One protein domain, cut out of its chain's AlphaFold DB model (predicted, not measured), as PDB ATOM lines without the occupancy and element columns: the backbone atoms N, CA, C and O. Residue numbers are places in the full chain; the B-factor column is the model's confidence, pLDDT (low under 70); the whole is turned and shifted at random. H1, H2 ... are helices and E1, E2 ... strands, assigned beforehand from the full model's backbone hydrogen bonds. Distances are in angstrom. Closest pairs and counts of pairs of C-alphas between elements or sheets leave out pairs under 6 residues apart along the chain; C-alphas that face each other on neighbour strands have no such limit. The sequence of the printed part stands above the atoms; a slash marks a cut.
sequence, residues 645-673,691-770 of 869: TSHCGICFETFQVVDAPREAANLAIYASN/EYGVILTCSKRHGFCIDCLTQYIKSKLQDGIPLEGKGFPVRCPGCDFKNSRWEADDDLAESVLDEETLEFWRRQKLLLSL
ATOM      1  N   THR A 645     -37.204 -10.289   2.055       81.50
ATOM      2  CA  THR A 645     -36.860 -10.631   3.434       81.50
ATOM      3  C   THR A 645     -37.926 -11.542   4.027       81.50
ATOM      4  O   THR A 645     -39.122 -11.382   3.780       81.50
ATOM      5  N   SER A 646     -37.487 -12.521   4.808       86.69
ATOM      6  CA  SER A 646     -38.345 -13.467   5.520       86.69
ATOM      7  C   SER A 646     -37.831 -13.665   6.947       86.69
ATOM      8  O   SER A 646     -36.761 -13.171   7.293       86.69
ATOM      9  N   HIS A 647     -38.599 -14.359   7.784       88.75
ATOM     10  CA  HIS A 647     -38.225 -14.673   9.164       88.75
ATOM     11  C   HIS A 647     -37.956 -16.174   9.285       88.75
ATOM     12  O   HIS A 647     -38.697 -16.986   8.725       88.75
ATOM     13  N   CYS A 648     -36.903 -16.555  10.005       90.12
ATOM     14  CA  CYS A 648     -36.548 -17.955  10.209       90.12
ATOM     15  C   CYS A 648     -37.548 -18.650  11.144       90.12
ATOM     16  O   CYS A 648     -37.737 -18.225  12.279       90.12
ATOM     17  N   GLY A 649     -38.129 -19.776  10.726       85.62
ATOM     18  CA  GLY A 649     -39.051 -20.570  11.549       85.62
ATOM     19  C   GLY A 649     -38.420 -21.295  12.751       85.62
ATOM     20  O   GLY A 649     -39.097 -22.122  13.356       85.62
ATOM     21  N   ILE A 650     -37.142 -21.040  13.066       86.81
ATOM     22  CA  ILE A 650     -36.400 -21.632  14.195       86.81
ATOM     23  C   ILE A 650     -35.875 -20.537  15.142       86.81
ATOM     24  O   ILE A 650     -36.234 -20.545  16.316       86.81
ATOM     25  N   CYS A 651     -35.065 -19.585  14.657       88.44
ATOM     26  CA  CYS A 651     -34.537 -18.482  15.481       88.44
ATOM     27  C   CYS A 651     -35.382 -17.193  15.451       88.44
ATOM     28  O   CYS A 651     -35.108 -16.275  16.214       88.44
ATOM     29  N   PHE A 652     -36.404 -17.107  14.590       86.75
ATOM     30  CA  PHE A 652     -37.265 -15.930  14.364       86.75
ATOM     31  C   PHE A 652     -36.574 -14.676  13.793       86.75
ATOM     32  O   PHE A 652     -37.257 -13.703  13.470       86.75
ATOM     33  N   GLU A 653     -35.257 -14.707  13.583       87.38
ATOM     34  CA  GLU A 653     -34.491 -13.610  12.983       87.38
ATOM     35  C   GLU A 653     -34.777 -13.432  11.479       87.38
ATOM     36  O   GLU A 653     -35.200 -14.358  10.777       87.38
ATOM     37  N   THR A 654     -34.570 -12.207  10.989       86.19
ATOM     38  CA  THR A 654     -34.831 -11.809   9.598       86.19
ATOM     39  C   THR A 654     -33.662 -12.134   8.676       86.19
ATOM     40  O   THR A 654     -32.552 -11.672   8.922       86.19
ATOM     41  N   PHE A 655     -33.932 -12.806   7.557       87.56
ATOM     42  CA  PHE A 655     -32.937 -13.154   6.540       87.56
ATOM     43  C   PHE A 655     -33.364 -12.701   5.133       87.56
ATOM     44  O   PHE A 655     -34.554 -12.532   4.847       87.56
ATOM     45  N   GLN A 656     -32.394 -12.521   4.237       86.12
ATOM     46  CA  GLN A 656     -32.596 -12.291   2.804       86.12
ATOM     47  C   GLN A 656     -32.731 -13.636   2.081       86.12
ATOM     48  O   GLN A 656     -31.845 -14.486   2.171       86.12
ATOM     49  N   VAL A 657     -33.831 -13.842   1.358       83.94
ATOM     50  CA  VAL A 657     -34.036 -15.061   0.562       83.94
ATOM     51  C   VAL A 657     -33.045 -15.078  -0.604       83.94
ATOM     52  O   VAL A 657     -32.933 -14.085  -1.326       83.94
ATOM     53  N   VAL A 658     -32.345 -16.197  -0.791       79.25
ATOM     54  CA  VAL A 658     -31.392 -16.410  -1.890       79.25
ATOM     55  C   VAL A 658     -31.667 -17.720  -2.621       79.25
ATOM     56  O   VAL A 658     -31.874 -18.756  -1.994       79.25
ATOM     57  N   ASP A 659     -31.620 -17.669  -3.952       63.38
ATOM     58  CA  ASP A 659     -31.822 -18.840  -4.816       63.38
ATOM     59  C   ASP A 659     -30.562 -19.732  -4.909       63.38
ATOM     60  O   ASP A 659     -30.666 -20.902  -5.257       63.38
ATOM     61  N   ALA A 660     -29.382 -19.204  -4.545       66.31
ATOM     62  CA  ALA A 660     -28.108 -19.936  -4.481       66.31
ATOM     63  C   ALA A 660     -27.414 -19.780  -3.100       66.31
ATOM     64  O   ALA A 660     -26.469 -18.997  -2.957       66.31
ATOM     65  N   PRO A 661     -27.870 -20.497  -2.052       65.00
ATOM     66  CA  PRO A 661     -27.381 -20.322  -0.676       65.00
ATOM     67  C   PRO A 661     -25.872 -20.536  -0.476       65.00
ATOM     68  O   PRO A 661     -25.239 -19.727   0.199       65.00
ATOM     69  N   ARG A 662     -25.269 -21.562  -1.097       62.97
ATOM     70  CA  ARG A 662     -23.821 -21.850  -0.989       62.97
ATOM     71  C   ARG A 662     -22.962 -20.772  -1.642       62.97
ATOM     72  O   ARG A 662     -21.929 -20.401  -1.090       62.97
ATOM     73  N   GLU A 663     -23.406 -20.208  -2.763       61.28
ATOM     74  CA  GLU A 663     -22.743 -19.053  -3.378       61.28
ATOM     75  C   GLU A 663     -22.863 -17.811  -2.490       61.28
ATOM     76  O   GLU A 663     -21.859 -17.149  -2.228       61.28
ATOM     77  N   ALA A 664     -24.057 -17.527  -1.959       59.84
ATOM     78  CA  ALA A 664     -24.288 -16.403  -1.053       59.84
ATOM     79  C   ALA A 664     -23.449 -16.508   0.235       59.84
ATOM     80  O   ALA A 664     -22.813 -15.532   0.629       59.84
ATOM     81  N   ALA A 665     -23.377 -17.692   0.852       60.31
ATOM     82  CA  ALA A 665     -22.554 -17.950   2.032       60.31
ATOM     83  C   ALA A 665     -21.054 -17.787   1.734       60.31
ATOM     84  O   ALA A 665     -20.353 -17.081   2.460       60.31
ATOM     85  N   ASN A 666     -20.563 -18.348   0.624       60.72
ATOM     86  CA  ASN A 666     -19.169 -18.187   0.200       60.72
ATOM     87  C   ASN A 666     -18.824 -16.716  -0.106       60.72
ATOM     88  O   ASN A 666     -17.758 -16.237   0.283       60.72
ATOM     89  N   LEU A 667     -19.736 -15.968  -0.737       59.97
ATOM     90  CA  LEU A 667     -19.587 -14.529  -0.979       59.97
ATOM     91  C   LEU A 667     -19.621 -13.710   0.322       59.97
ATOM     92  O   LEU A 667     -18.868 -12.744   0.439       59.97
ATOM     93  N   ALA A 668     -20.421 -14.101   1.316       57.41
ATOM     94  CA  ALA A 668     -20.458 -13.475   2.640       57.41
ATOM     95  C   ALA A 668     -19.149 -13.695   3.419       57.41
ATOM     96  O   ALA A 668     -18.586 -12.757   3.993       57.41
ATOM     97  N   ILE A 669     -18.613 -14.918   3.379       58.31
ATOM     98  CA  ILE A 669     -17.300 -15.266   3.938       58.31
ATOM     99  C   ILE A 669     -16.195 -14.480   3.212       58.31
ATOM    100  O   ILE A 669     -15.295 -13.939   3.852       58.31
ATOM    101  N   TYR A 670     -16.272 -14.325   1.890       51.06
ATOM    102  CA  TYR A 670     -15.312 -13.505   1.145       51.06
ATOM    103  C   TYR A 670     -15.418 -12.007   1.498       51.06
ATOM    104  O   TYR A 670     -14.404 -11.342   1.703       51.06
ATOM    105  N   ALA A 671     -16.636 -11.472   1.635       53.56
ATOM    106  CA  ALA A 671     -16.885 -10.066   1.958       53.56
ATOM    107  C   ALA A 671     -16.448  -9.691   3.385       53.56
ATOM    108  O   ALA A 671     -15.795  -8.660   3.577       53.56
ATOM    109  N   SER A 672     -16.758 -10.535   4.374       50.81
ATOM    110  CA  SER A 672     -16.360 -10.357   5.781       50.81
ATOM    111  C   SER A 672     -14.840 -10.390   5.980       50.81
ATOM    112  O   SER A 672     -14.318  -9.658   6.821       50.81
ATOM    113  N   ASN A 673     -14.118 -11.148   5.145       52.47
ATOM    114  CA  ASN A 673     -12.653 -11.178   5.120       52.47
ATOM    115  C   ASN A 673     -11.995  -9.929   4.497       52.47
ATOM    116  O   ASN A 673     -10.783  -9.759   4.631       52.47
ATOM    117  N   GLU A 691     -27.122 -13.667   7.305       77.88
ATOM    118  CA  GLU A 691     -27.949 -12.647   6.627       77.88
ATOM    119  C   GLU A 691     -28.840 -13.226   5.507       77.88
ATOM    120  O   GLU A 691     -29.679 -12.514   4.948       77.88
ATOM    121  N   TYR A 692     -28.641 -14.500   5.164       85.06
ATOM    122  CA  TYR A 692     -29.198 -15.221   4.032       85.06
ATOM    123  C   TYR A 692     -29.963 -16.471   4.481       85.06
ATOM    124  O   TYR A 692     -29.708 -17.048   5.539       85.06
ATOM    125  N   GLY A 693     -30.892 -16.927   3.648       86.81
ATOM    126  CA  GLY A 693     -31.666 -18.133   3.911       86.81
ATOM    127  C   GLY A 693     -32.549 -18.550   2.747       86.81
ATOM    128  O   GLY A 693     -32.578 -17.912   1.694       86.81
ATOM    129  N   VAL A 694     -33.296 -19.626   2.963       88.06
ATOM    130  CA  VAL A 694     -34.127 -20.291   1.955       88.06
ATOM    131  C   VAL A 694     -35.597 -20.295   2.349       88.06
ATOM    132  O   VAL A 694     -35.948 -20.270   3.529       88.06
ATOM    133  N   ILE A 695     -36.470 -20.388   1.346       88.62
ATOM    134  CA  ILE A 695     -37.883 -20.732   1.521       88.62
ATOM    135  C   ILE A 695     -38.095 -22.121   0.928       88.62
ATOM    136  O   ILE A 695     -37.963 -22.312  -0.278       88.62
ATOM    137  N   LEU A 696     -38.445 -23.089   1.774       87.88
ATOM    138  CA  LEU A 696     -38.634 -24.473   1.349       87.88
ATOM    139  C   LEU A 696     -39.905 -24.611   0.504       87.88
ATOM    140  O   LEU A 696     -40.951 -24.048   0.838       87.88
ATOM    141  N   THR A 697     -39.856 -25.444  -0.536       84.69
ATOM    142  CA  THR A 697     -40.956 -25.699  -1.491       84.69
ATOM    143  C   THR A 697     -42.146 -26.483  -0.901       84.69
ATOM    144  O   THR A 697     -43.043 -26.920  -1.620       84.69
ATOM    145  N   CYS A 698     -42.202 -26.622   0.426       85.12
ATOM    146  CA  CYS A 698     -43.297 -27.229   1.176       85.12
ATOM    147  C   CYS A 698     -44.624 -26.446   1.056       85.12
ATOM    148  O   CYS A 698     -44.650 -25.248   0.773       85.12
ATOM    149  N   SER A 699     -45.753 -27.101   1.353       81.56
ATOM    150  CA  SER A 699     -47.112 -26.562   1.139       81.56
ATOM    151  C   SER A 699     -47.444 -25.264   1.892       81.56
ATOM    152  O   SER A 699     -48.401 -24.586   1.531       81.56
ATOM    153  N   LYS A 700     -46.675 -24.924   2.935       82.62
ATOM    154  CA  LYS A 700     -46.803 -23.687   3.727       82.62
ATOM    155  C   LYS A 700     -45.686 -22.661   3.443       82.62
ATOM    156  O   LYS A 700     -45.710 -21.586   4.031       82.62
ATOM    157  N   ARG A 701     -44.721 -22.978   2.562       86.12
ATOM    158  CA  ARG A 701     -43.536 -22.158   2.223       86.12
ATOM    159  C   ARG A 701     -42.793 -21.596   3.446       86.12
ATOM    160  O   ARG A 701     -42.587 -20.393   3.573       86.12
ATOM    161  N   HIS A 702     -42.389 -22.479   4.357       89.75
ATOM    162  CA  HIS A 702     -41.609 -22.095   5.536       89.75
ATOM    163  C   HIS A 702     -40.197 -21.622   5.164       89.75
ATOM    164  O   HIS A 702     -39.519 -22.260   4.354       89.75
ATOM    165  N   GLY A 703     -39.763 -20.517   5.776       90.25
ATOM    166  CA  GLY A 703     -38.436 -19.936   5.593       90.25
ATOM    167  C   GLY A 703     -37.490 -20.224   6.759       90.25
ATOM    168  O   GLY A 703     -37.920 -20.236   7.912       90.25
ATOM    169  N   PHE A 704     -36.204 -20.421   6.468       90.56
ATOM    170  CA  PHE A 704     -35.147 -20.637   7.462       90.56
ATOM    171  C   PHE A 704     -33.853 -19.938   7.021       90.56
ATOM    172  O   PHE A 704     -33.516 -19.972   5.835       90.56
ATOM    173  N   CYS A 705     -33.120 -19.328   7.960       91.31
ATOM    174  CA  CYS A 705     -31.735 -18.917   7.708       91.31
ATOM    175  C   CYS A 705     -30.849 -20.157   7.495       91.31
ATOM    176  O   CYS A 705     -31.219 -21.262   7.919       91.31
ATOM    177  N   ILE A 706     -29.703 -19.985   6.829       87.69
ATOM    178  CA  ILE A 706     -28.834 -21.111   6.447       87.69
ATOM    179  C   ILE A 706     -28.413 -21.897   7.695       87.69
ATOM    180  O   ILE A 706     -28.663 -23.097   7.752       87.69
ATOM    181  N   ASP A 707     -27.899 -21.232   8.735       87.06
ATOM    182  CA  ASP A 707     -27.337 -21.911   9.917       87.06
ATOM    183  C   ASP A 707     -28.344 -22.825  10.622       87.06
ATOM    184  O   ASP A 707     -28.020 -23.964  10.960       87.06
ATOM    185  N   CYS A 708     -29.580 -22.355  10.828       89.12
ATOM    186  CA  CYS A 708     -30.620 -23.156  11.471       89.12
ATOM    187  C   CYS A 708     -31.015 -24.371  10.625       89.12
ATOM    188  O   CYS A 708     -31.332 -25.422  11.184       89.12
ATOM    189  N   LEU A 709     -30.986 -24.255   9.293       89.19
ATOM    190  CA  LEU A 709     -31.287 -25.375   8.408       89.19
ATOM    191  C   LEU A 709     -30.108 -26.355   8.306       89.19
ATOM    192  O   LEU A 709     -30.328 -27.559   8.412       89.19
ATOM    193  N   THR A 710     -28.866 -25.870   8.203       88.62
ATOM    194  CA  THR A 710     -27.649 -26.694   8.256       88.62
ATOM    195  C   THR A 710     -27.579 -27.480   9.566       88.62
ATOM    196  O   THR A 710     -27.346 -28.687   9.541       88.62
ATOM    197  N   GLN A 711     -27.832 -26.837  10.712       87.88
ATOM    198  CA  GLN A 711     -27.869 -27.501  12.022       87.88
ATOM    199  C   GLN A 711     -29.003 -28.530  12.114       87.88
ATOM    200  O   GLN A 711     -28.784 -29.639  12.605       87.88
ATOM    201  N   TYR A 712     -30.195 -28.211  11.595       87.50
ATOM    202  CA  TYR A 712     -31.307 -29.160  11.541       87.50
ATOM    203  C   TYR A 712     -30.961 -30.400  10.703       87.50
ATOM    204  O   TYR A 712     -31.086 -31.518  11.206       87.50
ATOM    205  N   ILE A 713     -30.465 -30.226   9.472       87.31
ATOM    206  CA  ILE A 713     -30.081 -31.344   8.596       87.31
ATOM    207  C   ILE A 713     -28.944 -32.153   9.238       87.31
ATOM    208  O   ILE A 713     -29.054 -33.375   9.322       87.31
ATOM    209  N   LYS A 714     -27.905 -31.502   9.788       85.19
ATOM    210  CA  LYS A 714     -26.818 -32.185  10.516       85.19
ATOM    211  C   LYS A 714     -27.347 -33.022  11.685       85.19
ATOM    212  O   LYS A 714     -26.935 -34.171  11.804       85.19
ATOM    213  N   SER A 715     -28.303 -32.523  12.476       82.81
ATOM    214  CA  SER A 715     -28.932 -33.327  13.540       82.81
ATOM    215  C   SER A 715     -29.672 -34.549  12.983       82.81
ATOM    216  O   SER A 715     -29.458 -35.663  13.447       82.81
ATOM    217  N   LYS A 716     -30.469 -34.383  11.917       79.19
ATOM    218  CA  LYS A 716     -31.222 -35.482  11.287       79.19
ATOM    219  C   LYS A 716     -30.332 -36.546  10.634       79.19
ATOM    220  O   LYS A 716     -30.762 -37.693  10.536       79.19
ATOM    221  N   LEU A 717     -29.120 -36.181  10.216       77.25
ATOM    222  CA  LEU A 717     -28.108 -37.109   9.705       77.25
ATOM    223  C   LEU A 717     -27.326 -37.798  10.840       77.25
ATOM    224  O   LEU A 717     -27.101 -39.002  10.765       77.25
ATOM    225  N   GLN A 718     -26.966 -37.074  11.905       66.25
ATOM    226  CA  GLN A 718     -26.276 -37.626  13.083       66.25
ATOM    227  C   GLN A 718     -27.170 -38.539  13.943       66.25
ATOM    228  O   GLN A 718     -26.658 -39.442  14.599       66.25
ATOM    229  N   ASP A 719     -28.493 -38.352  13.902       56.66
ATOM    230  CA  ASP A 719     -29.483 -39.234  14.541       56.66
ATOM    231  C   ASP A 719     -29.620 -40.613  13.848       56.66
ATOM    232  O   ASP A 719     -30.326 -41.492  14.349       56.66
ATOM    233  N   GLY A 720     -28.983 -40.826  12.689       48.09
ATOM    234  CA  GLY A 720     -28.893 -42.135  12.042       48.09
ATOM    235  C   GLY A 720     -27.704 -42.943  12.587       48.09
ATOM    236  O   GLY A 720     -26.575 -42.470  12.542       48.09
ATOM    237  N   ILE A 721     -27.839 -44.185  13.060       48.28
ATOM    238  CA  ILE A 721     -28.959 -45.143  13.002       48.28
ATOM    239  C   ILE A 721     -28.956 -45.940  14.324       48.28
ATOM    240  O   ILE A 721     -27.902 -46.435  14.730       48.28
ATOM    241  N   PRO A 722     -30.106 -46.070  15.016       40.50
ATOM    242  CA  PRO A 722     -30.822 -47.346  14.953       40.50
ATOM    243  C   PRO A 722     -32.356 -47.217  14.928       40.50
ATOM    244  O   PRO A 722     -32.959 -46.690  15.859       40.50
ATOM    245  N   LEU A 723     -32.967 -47.891  13.941       41.16
ATOM    246  CA  LEU A 723     -34.397 -48.245  13.862       41.16
ATOM    247  C   LEU A 723     -35.368 -47.091  13.504       41.16
ATOM    248  O   LEU A 723     -35.076 -45.909  13.651       41.16
ATOM    249  N   GLU A 724     -36.552 -47.466  13.005       41.97
ATOM    250  CA  GLU A 724     -37.747 -46.609  12.838       41.97
ATOM    251  C   GLU A 724     -37.655 -45.373  11.908       41.97
ATOM    252  O   GLU A 724     -38.579 -44.563  11.895       41.97
ATOM    253  N   GLY A 725     -36.609 -45.214  11.087       48.94
ATOM    254  CA  GLY A 725     -36.614 -44.270   9.947       48.94
ATOM    255  C   GLY A 725     -36.838 -42.787  10.301       48.94
ATOM    256  O   GLY A 725     -37.338 -42.018   9.485       48.94
ATOM    257  N   LYS A 726     -36.505 -42.372  11.530       52.56
ATOM    258  CA  LYS A 726     -36.869 -41.055  12.100       52.56
ATOM    259  C   LYS A 726     -35.980 -39.872  11.680       52.56
ATOM    260  O   LYS A 726     -36.307 -38.731  12.015       52.56
ATOM    261  N   GLY A 727     -34.874 -40.122  10.976       59.41
ATOM    262  CA  GLY A 727     -33.948 -39.087  10.489       59.41
ATOM    263  C   GLY A 727     -34.144 -38.701   9.018       59.41
ATOM    264  O   GLY A 727     -34.156 -37.517   8.686       59.41
ATOM    265  N   PHE A 728     -34.324 -39.694   8.144       66.62
ATOM    266  CA  PHE A 728     -34.206 -39.558   6.689       66.62
ATOM    267  C   PHE A 728     -35.360 -40.294   5.968       66.62
ATOM    268  O   PHE A 728     -35.737 -41.372   6.427       66.62
ATOM    269  N   PRO A 729     -35.930 -39.765   4.862       71.69
ATOM    270  CA  PRO A 729     -35.601 -38.499   4.200       71.69
ATOM    271  C   PRO A 729     -36.021 -37.281   5.035       71.69
ATOM    272  O   PRO A 729     -37.055 -37.286   5.711       71.69
ATOM    273  N   VAL A 730     -35.193 -36.236   4.999       84.25
ATOM    274  CA  VAL A 730     -35.335 -35.067   5.877       84.25
ATOM    275  C   VAL A 730     -36.584 -34.259   5.511       84.25
ATOM    276  O   VAL A 730     -36.786 -33.869   4.361       84.25
ATOM    277  N   ARG A 731     -37.440 -34.010   6.509       85.88
ATOM    278  CA  ARG A 731     -38.727 -33.301   6.377       85.88
ATOM    279  C   ARG A 731     -38.582 -31.810   6.703       85.88
ATOM    280  O   ARG A 731     -37.574 -31.373   7.245       85.88
ATOM    281  N   CYS A 732     -39.596 -31.005   6.385       87.12
ATOM    282  CA  CYS A 732     -39.570 -29.567   6.676       87.12
ATOM    283  C   CYS A 732     -39.767 -29.310   8.189       87.12
ATOM    284  O   CYS A 732     -40.791 -29.747   8.718       87.12
ATOM    285  N   PRO A 733     -38.888 -28.539   8.873       84.25
ATOM    286  CA  PRO A 733     -38.978 -28.312  10.324       84.25
ATOM    287  C   PRO A 733     -40.307 -27.714  10.805       84.25
ATOM    288  O   PRO A 733     -40.782 -28.046  11.886       84.25
ATOM    289  N   GLY A 734     -40.912 -26.828  10.006       80.75
ATOM    290  CA  GLY A 734     -42.171 -26.151  10.344       80.75
ATOM    291  C   GLY A 734     -43.436 -26.910   9.927       80.75
ATOM    292  O   GLY A 734     -44.545 -26.452  10.201       80.75
ATOM    293  N   CYS A 735     -43.313 -28.029   9.207       82.81
ATOM    294  CA  CYS A 735     -44.468 -28.800   8.752       82.81
ATOM    295  C   CYS A 735     -44.924 -29.812   9.803       82.81
ATOM    296  O   CYS A 735     -44.124 -30.512  10.416       82.81
ATOM    297  N   ASP A 736     -46.241 -29.951   9.946       72.12
ATOM    298  CA  ASP A 736     -46.850 -30.963  10.803       72.12
ATOM    299  C   ASP A 736     -46.403 -32.359  10.343       72.12
ATOM    300  O   ASP A 736     -46.689 -32.770   9.216       72.12
ATOM    301  N   PHE A 737     -45.708 -33.097  11.217       61.69
ATOM    302  CA  PHE A 737     -44.977 -34.328  10.868       61.69
ATOM    303  C   PHE A 737     -45.845 -35.404  10.188       61.69
ATOM    304  O   PHE A 737     -45.349 -36.219   9.419       61.69
ATOM    305  N   LYS A 738     -47.165 -35.381  10.428       55.97
ATOM    306  CA  LYS A 738     -48.151 -36.305   9.836       55.97
ATOM    307  C   LYS A 738     -48.551 -35.965   8.392       55.97
ATOM    308  O   LYS A 738     -49.058 -36.837   7.698       55.97
ATOM    309  N   ASN A 739     -48.325 -34.726   7.945       50.59
ATOM    310  CA  ASN A 739     -48.760 -34.212   6.638       50.59
ATOM    311  C   ASN A 739     -47.592 -33.716   5.753       50.59
ATOM    312  O   ASN A 739     -47.831 -33.254   4.636       50.59
ATOM    313  N   SER A 740     -46.334 -33.786   6.211       58.38
ATOM    314  CA  SER A 740     -45.166 -33.325   5.443       58.38
ATOM    315  C   SER A 740     -44.774 -34.291   4.316       58.38
ATOM    316  O   SER A 740     -43.742 -34.954   4.390       58.38
ATOM    317  N   ARG A 741     -45.547 -34.319   3.220       66.19
ATOM    318  CA  ARG A 741     -45.137 -35.003   1.974       66.19
ATOM    319  C   ARG A 741     -43.863 -34.399   1.358       66.19
ATOM    320  O   ARG A 741     -43.207 -35.061   0.569       66.19
ATOM    321  N   TRP A 742     -43.516 -33.162   1.715       81.00
ATOM    322  CA  TRP A 742     -42.257 -32.537   1.309       81.00
ATOM    323  C   TRP A 742     -41.050 -33.229   1.957       81.00
ATOM    324  O   TRP A 742     -41.086 -33.564   3.148       81.00
ATOM    325  N   GLU A 743     -40.002 -33.386   1.157       82.69
ATOM    326  CA  GLU A 743     -38.705 -33.992   1.459       82.69
ATOM    327  C   GLU A 743     -37.628 -33.057   0.903       82.69
ATOM    328  O   GLU A 743     -37.857 -32.417  -0.124       82.69
ATOM    329  N   ALA A 744     -36.489 -32.953   1.584       83.31
ATOM    330  CA  ALA A 744     -35.344 -32.211   1.073       83.31
ATOM    331  C   ALA A 744     -34.720 -32.938  -0.134       83.31
ATOM    332  O   ALA A 744     -34.501 -34.150  -0.102       83.31
ATOM    333  N   ASP A 745     -34.463 -32.176  -1.193       83.50
ATOM    334  CA  ASP A 745     -33.801 -32.593  -2.428       83.50
ATOM    335  C   ASP A 745     -32.273 -32.421  -2.327       83.50
ATOM    336  O   ASP A 745     -31.748 -31.953  -1.312       83.50
ATOM    337  N   ASP A 746     -31.544 -32.856  -3.363       84.25
ATOM    338  CA  ASP A 746     -30.084 -32.694  -3.373       84.25
ATOM    339  C   ASP A 746     -29.710 -31.226  -3.557       84.25
ATOM    340  O   ASP A 746     -28.856 -30.754  -2.826       84.25
ATOM    341  N   ASP A 747     -30.405 -30.472  -4.409       83.44
ATOM    342  CA  ASP A 747     -30.184 -29.034  -4.613       83.44
ATOM    343  C   ASP A 747     -30.183 -28.249  -3.283       83.44
ATOM    344  O   ASP A 747     -29.317 -27.397  -3.040       83.44
ATOM    345  N   LEU A 748     -31.109 -28.559  -2.363       85.06
ATOM    346  CA  LEU A 748     -31.117 -27.988  -1.016       85.06
ATOM    347  C   LEU A 748     -29.963 -28.502  -0.142       85.06
ATOM    348  O   LEU A 748     -29.378 -27.726   0.610       85.06
ATOM    349  N   ALA A 749     -29.625 -29.789  -0.214       85.94
ATOM    350  CA  ALA A 749     -28.509 -30.350   0.542       85.94
ATOM    351  C   ALA A 749     -27.160 -29.775   0.076       85.94
ATOM    352  O   ALA A 749     -26.386 -29.285   0.896       85.94
ATOM    353  N   GLU A 750     -26.895 -29.749  -1.230       85.19
ATOM    354  CA  GLU A 750     -25.674 -29.208  -1.829       85.19
ATOM    355  C   GLU A 750     -25.515 -27.714  -1.554       85.19
ATOM    356  O   GLU A 750     -24.389 -27.249  -1.371       85.19
ATOM    357  N   SER A 751     -26.621 -26.966  -1.474       81.38
ATOM    358  CA  SER A 751     -26.592 -25.531  -1.188       81.38
ATOM    359  C   SER A 751     -26.485 -25.164   0.300       81.38
ATOM    360  O   SER A 751     -26.103 -24.034   0.606       81.38
ATOM    361  N   VAL A 752     -26.784 -26.080   1.229       84.62
ATOM    362  CA  VAL A 752     -26.856 -25.804   2.683       84.62
ATOM    363  C   VAL A 752     -25.822 -26.598   3.504       84.62
ATOM    364  O   VAL A 752     -25.570 -26.263   4.665       84.62
ATOM    365  N   LEU A 753     -25.194 -27.626   2.926       85.69
ATOM    366  CA  LEU A 753     -24.192 -28.470   3.585       85.69
ATOM    367  C   LEU A 753     -22.755 -28.187   3.120       85.69
ATOM    368  O   LEU A 753     -22.487 -27.777   1.992       85.69
ATOM    369  N   ASP A 754     -21.821 -28.473   4.023       85.06
ATOM    370  CA  ASP A 754     -20.394 -28.640   3.763       85.06
ATOM    371  C   ASP A 754     -20.093 -30.044   3.206       85.06
ATOM    372  O   ASP A 754     -20.831 -30.996   3.455       85.06
ATOM    373  N   GLU A 755     -18.996 -30.180   2.452       79.69
ATOM    374  CA  GLU A 755     -18.735 -31.369   1.618       79.69
ATOM    375  C   GLU A 755     -18.675 -32.688   2.414       79.69
ATOM    376  O   GLU A 755     -19.162 -33.714   1.947       79.69
ATOM    377  N   GLU A 756     -18.161 -32.659   3.647       78.81
ATOM    378  CA  GLU A 756     -18.122 -33.822   4.549       78.81
ATOM    379  C   GLU A 756     -19.532 -34.309   4.937       78.81
ATOM    380  O   GLU A 756     -19.820 -35.507   4.904       78.81
ATOM    381  N   THR A 757     -20.446 -33.383   5.254       81.56
ATOM    382  CA  THR A 757     -21.844 -33.730   5.562       81.56
ATOM    383  C   THR A 757     -22.613 -34.085   4.294       81.56
ATOM    384  O   THR A 757     -23.494 -34.942   4.333       81.56
ATOM    385  N   LEU A 758     -22.288 -33.450   3.165       85.38
ATOM    386  CA  LEU A 758     -22.918 -33.713   1.877       85.38
ATOM    387  C   LEU A 758     -22.595 -35.119   1.354       85.38
ATOM    388  O   LEU A 758     -23.478 -35.805   0.849       85.38
ATOM    389  N   GLU A 759     -21.370 -35.598   1.544       82.00
ATOM    390  CA  GLU A 759     -20.999 -36.987   1.262       82.00
ATOM    391  C   GLU A 759     -21.782 -37.974   2.153       82.00
ATOM    392  O   GLU A 759     -22.293 -38.990   1.677       82.00
ATOM    393  N   PHE A 760     -21.998 -37.653   3.435       81.44
ATOM    394  CA  PHE A 760     -22.887 -38.454   4.285       81.44
ATOM    395  C   PHE A 760     -24.359 -38.394   3.825       81.44
ATOM    396  O   PHE A 760     -25.039 -39.420   3.836       81.44
ATOM    397  N   TRP A 761     -24.852 -37.235   3.371       84.62
ATOM    398  CA  TRP A 761     -26.186 -37.081   2.774       84.62
ATOM    399  C   TRP A 761     -26.356 -37.957   1.526       84.62
ATOM    400  O   TRP A 761     -27.294 -38.754   1.465       84.62
ATOM    401  N   ARG A 762     -25.422 -37.868   0.565       83.06
ATOM    402  CA  ARG A 762     -25.407 -38.678  -0.666       83.06
ATOM    403  C   ARG A 762     -25.449 -40.172  -0.329       83.06
ATOM    404  O   ARG A 762     -26.243 -40.908  -0.912       83.06
ATOM    405  N   ARG A 763     -24.696 -40.604   0.689       76.62
ATOM    406  CA  ARG A 763     -24.722 -41.982   1.203       76.62
ATOM    407  C   ARG A 763     -26.089 -42.387   1.764       76.62
ATOM    408  O   ARG A 763     -26.608 -43.421   1.356       76.62
ATOM    409  N   GLN A 764     -26.703 -41.583   2.639       75.44
ATOM    410  CA  GLN A 764     -28.053 -41.868   3.166       75.44
ATOM    411  C   GLN A 764     -29.119 -41.900   2.062       75.44
ATOM    412  O   GLN A 764     -30.043 -42.714   2.119       75.44
ATOM    413  N   LYS A 765     -28.969 -41.084   1.014       77.12
ATOM    414  CA  LYS A 765     -29.863 -41.111  -0.147       77.12
ATOM    415  C   LYS A 765     -29.685 -42.359  -1.010       77.12
ATOM    416  O   LYS A 765     -30.685 -42.967  -1.384       77.12
ATOM    417  N   LEU A 766     -28.444 -42.777  -1.264       73.31
ATOM    418  CA  LEU A 766     -28.141 -44.037  -1.948       73.31
ATOM    419  C   LEU A 766     -28.762 -45.224  -1.195       73.31
ATOM    420  O   LEU A 766     -29.451 -46.043  -1.797       73.31
ATOM    421  N   LEU A 767     -28.613 -45.259   0.130       66.44
ATOM    422  CA  LEU A 767     -29.205 -46.278   1.001       66.44
ATOM    423  C   LEU A 767     -30.739 -46.293   0.940       66.44
ATOM    424  O   LEU A 767     -31.330 -47.364   0.856       66.44
ATOM    425  N   LEU A 768     -31.392 -45.125   0.913       66.94
ATOM    426  CA  LEU A 768     -32.846 -45.029   0.730       66.94
ATOM    427  C   LEU A 768     -33.297 -45.477  -0.675       66.94
ATOM    428  O   LEU A 768     -34.416 -45.963  -0.831       66.94
ATOM    429  N   SER A 769     -32.444 -45.323  -1.692       62.25
ATOM    430  CA  SER A 769     -32.723 -45.763  -3.068       62.25
ATOM    431  C   SER A 769     -32.509 -47.264  -3.308       62.25
ATOM    432  O   SER A 769     -32.981 -47.782  -4.318       62.25
ATOM    433  N   LEU A 770     -31.834 -47.966  -2.389       61.09
ATOM    434  CA  LEU A 770     -31.547 -49.401  -2.467       61.09
ATOM    435  C   LEU A 770     -32.632 -50.199  -1.713       61.09
ATOM    436  O   LEU A 770     -32.601 -50.274  -0.481       61.09
TER     437      LEU A 770
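Overview. This is residues 645 to 673 and 691 to 770 of the 869 residues of the protein "RING-type domain-containing protein" of Tulasnella calospora MUT 4182 (UniProt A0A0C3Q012). A small sheet of four short strands, strongly twisted and curled like part of a barrel, lies toward one end, and H2 rises from it beyond E4. H3 and H4 fold into a helical hairpin that crosses H2, H1 runs off from beside E3 and H3, and a long stretch without a named element, residues 719 to 745, loops from H2 back to H3. The printed part has 109 residues, with four named helices and four named strands along it as E1 E2 H1 E3 E4 H2 H3 H4; the sheet is mixed, in the order E1, E2, E3, E4, and the class is mixed, helices and strands. The whole is compact, with a radius of gyration of the C-alphas of 14.1 A and spans of 42 by 29 by 19 A.

Arrangement. E1, residues 645 to 647, and E2, residues 654 to 657, form an antiparallel hairpin, with N 646 and O 655 at 2.9 A. H1, residues 661 to 672, only grazes the sheet, with its residues 661 to 668. E3, residues 692 to 695, is parallel to E2, with N 693 and O 656 at 3.0 A. The pairing is staggered: E2 pairs with E1 over residues 654 to 656 and with E3 over residues 656 to 657. E4, residues 703 to 705, forms an antiparallel hairpin with E3, with N 694 and O 704 at 2.9 A. The closest C-alphas of the edge strands E1 and E4, those of His 647 and Gly 703, are 6.4 A apart. H2, residues 706 to 718, is on the sheet over E4 at a height of 12.3 A, and stands up from the sheet at 45 degrees. H3, residues 746 to 752, touches H1 at a shallow tilt of 18 degrees, the same way; their closest C-alphas, Arg 662 and Ser 751, are 4.6 A apart. H3 and H2 only just touch, with 3 pairs of C-alphas within 8 A, the closest being Thr 710 and Val 752 at 5.7 A. H4, residues 755 to 769, is not on the sheet; it only just touches H3, with 3 pairs within 8 A and the closest C-alphas, Glu 750 and Leu 758, at 6.5 A. In H1, H2, H3 and H4 every O i to N i+4 pair is within hydrogen-bond range.

Along the chain. E1 begins at C-alpha 645, (-36.860, -10.631, 3.434). E2 measures 9.6 A and E3 10.6 A from first to last C-alpha. H1 measures 16.2 A, H2 18.0 A and H4 20.6 A. H2 begins at C-alpha 706, (-28.834, -21.111, 6.447), and H4 ends at C-alpha 769, (-32.723, -45.763, -3.068).

Size, cuts and confidence. The two C-alphas farthest apart, those of Asn 673 and Glu 724, are 44.1 A apart. Residues 674 to 690 are not printed, and C-alphas 673 and 691 are 15.4 A apart across this cut. The link from H2 to H3 is long, with 27 residues. The mean pLDDT of the printed part is 75.5, and residues 659 to 673, 718 to 728, 737 to 741 and 767 to 770 are under 70.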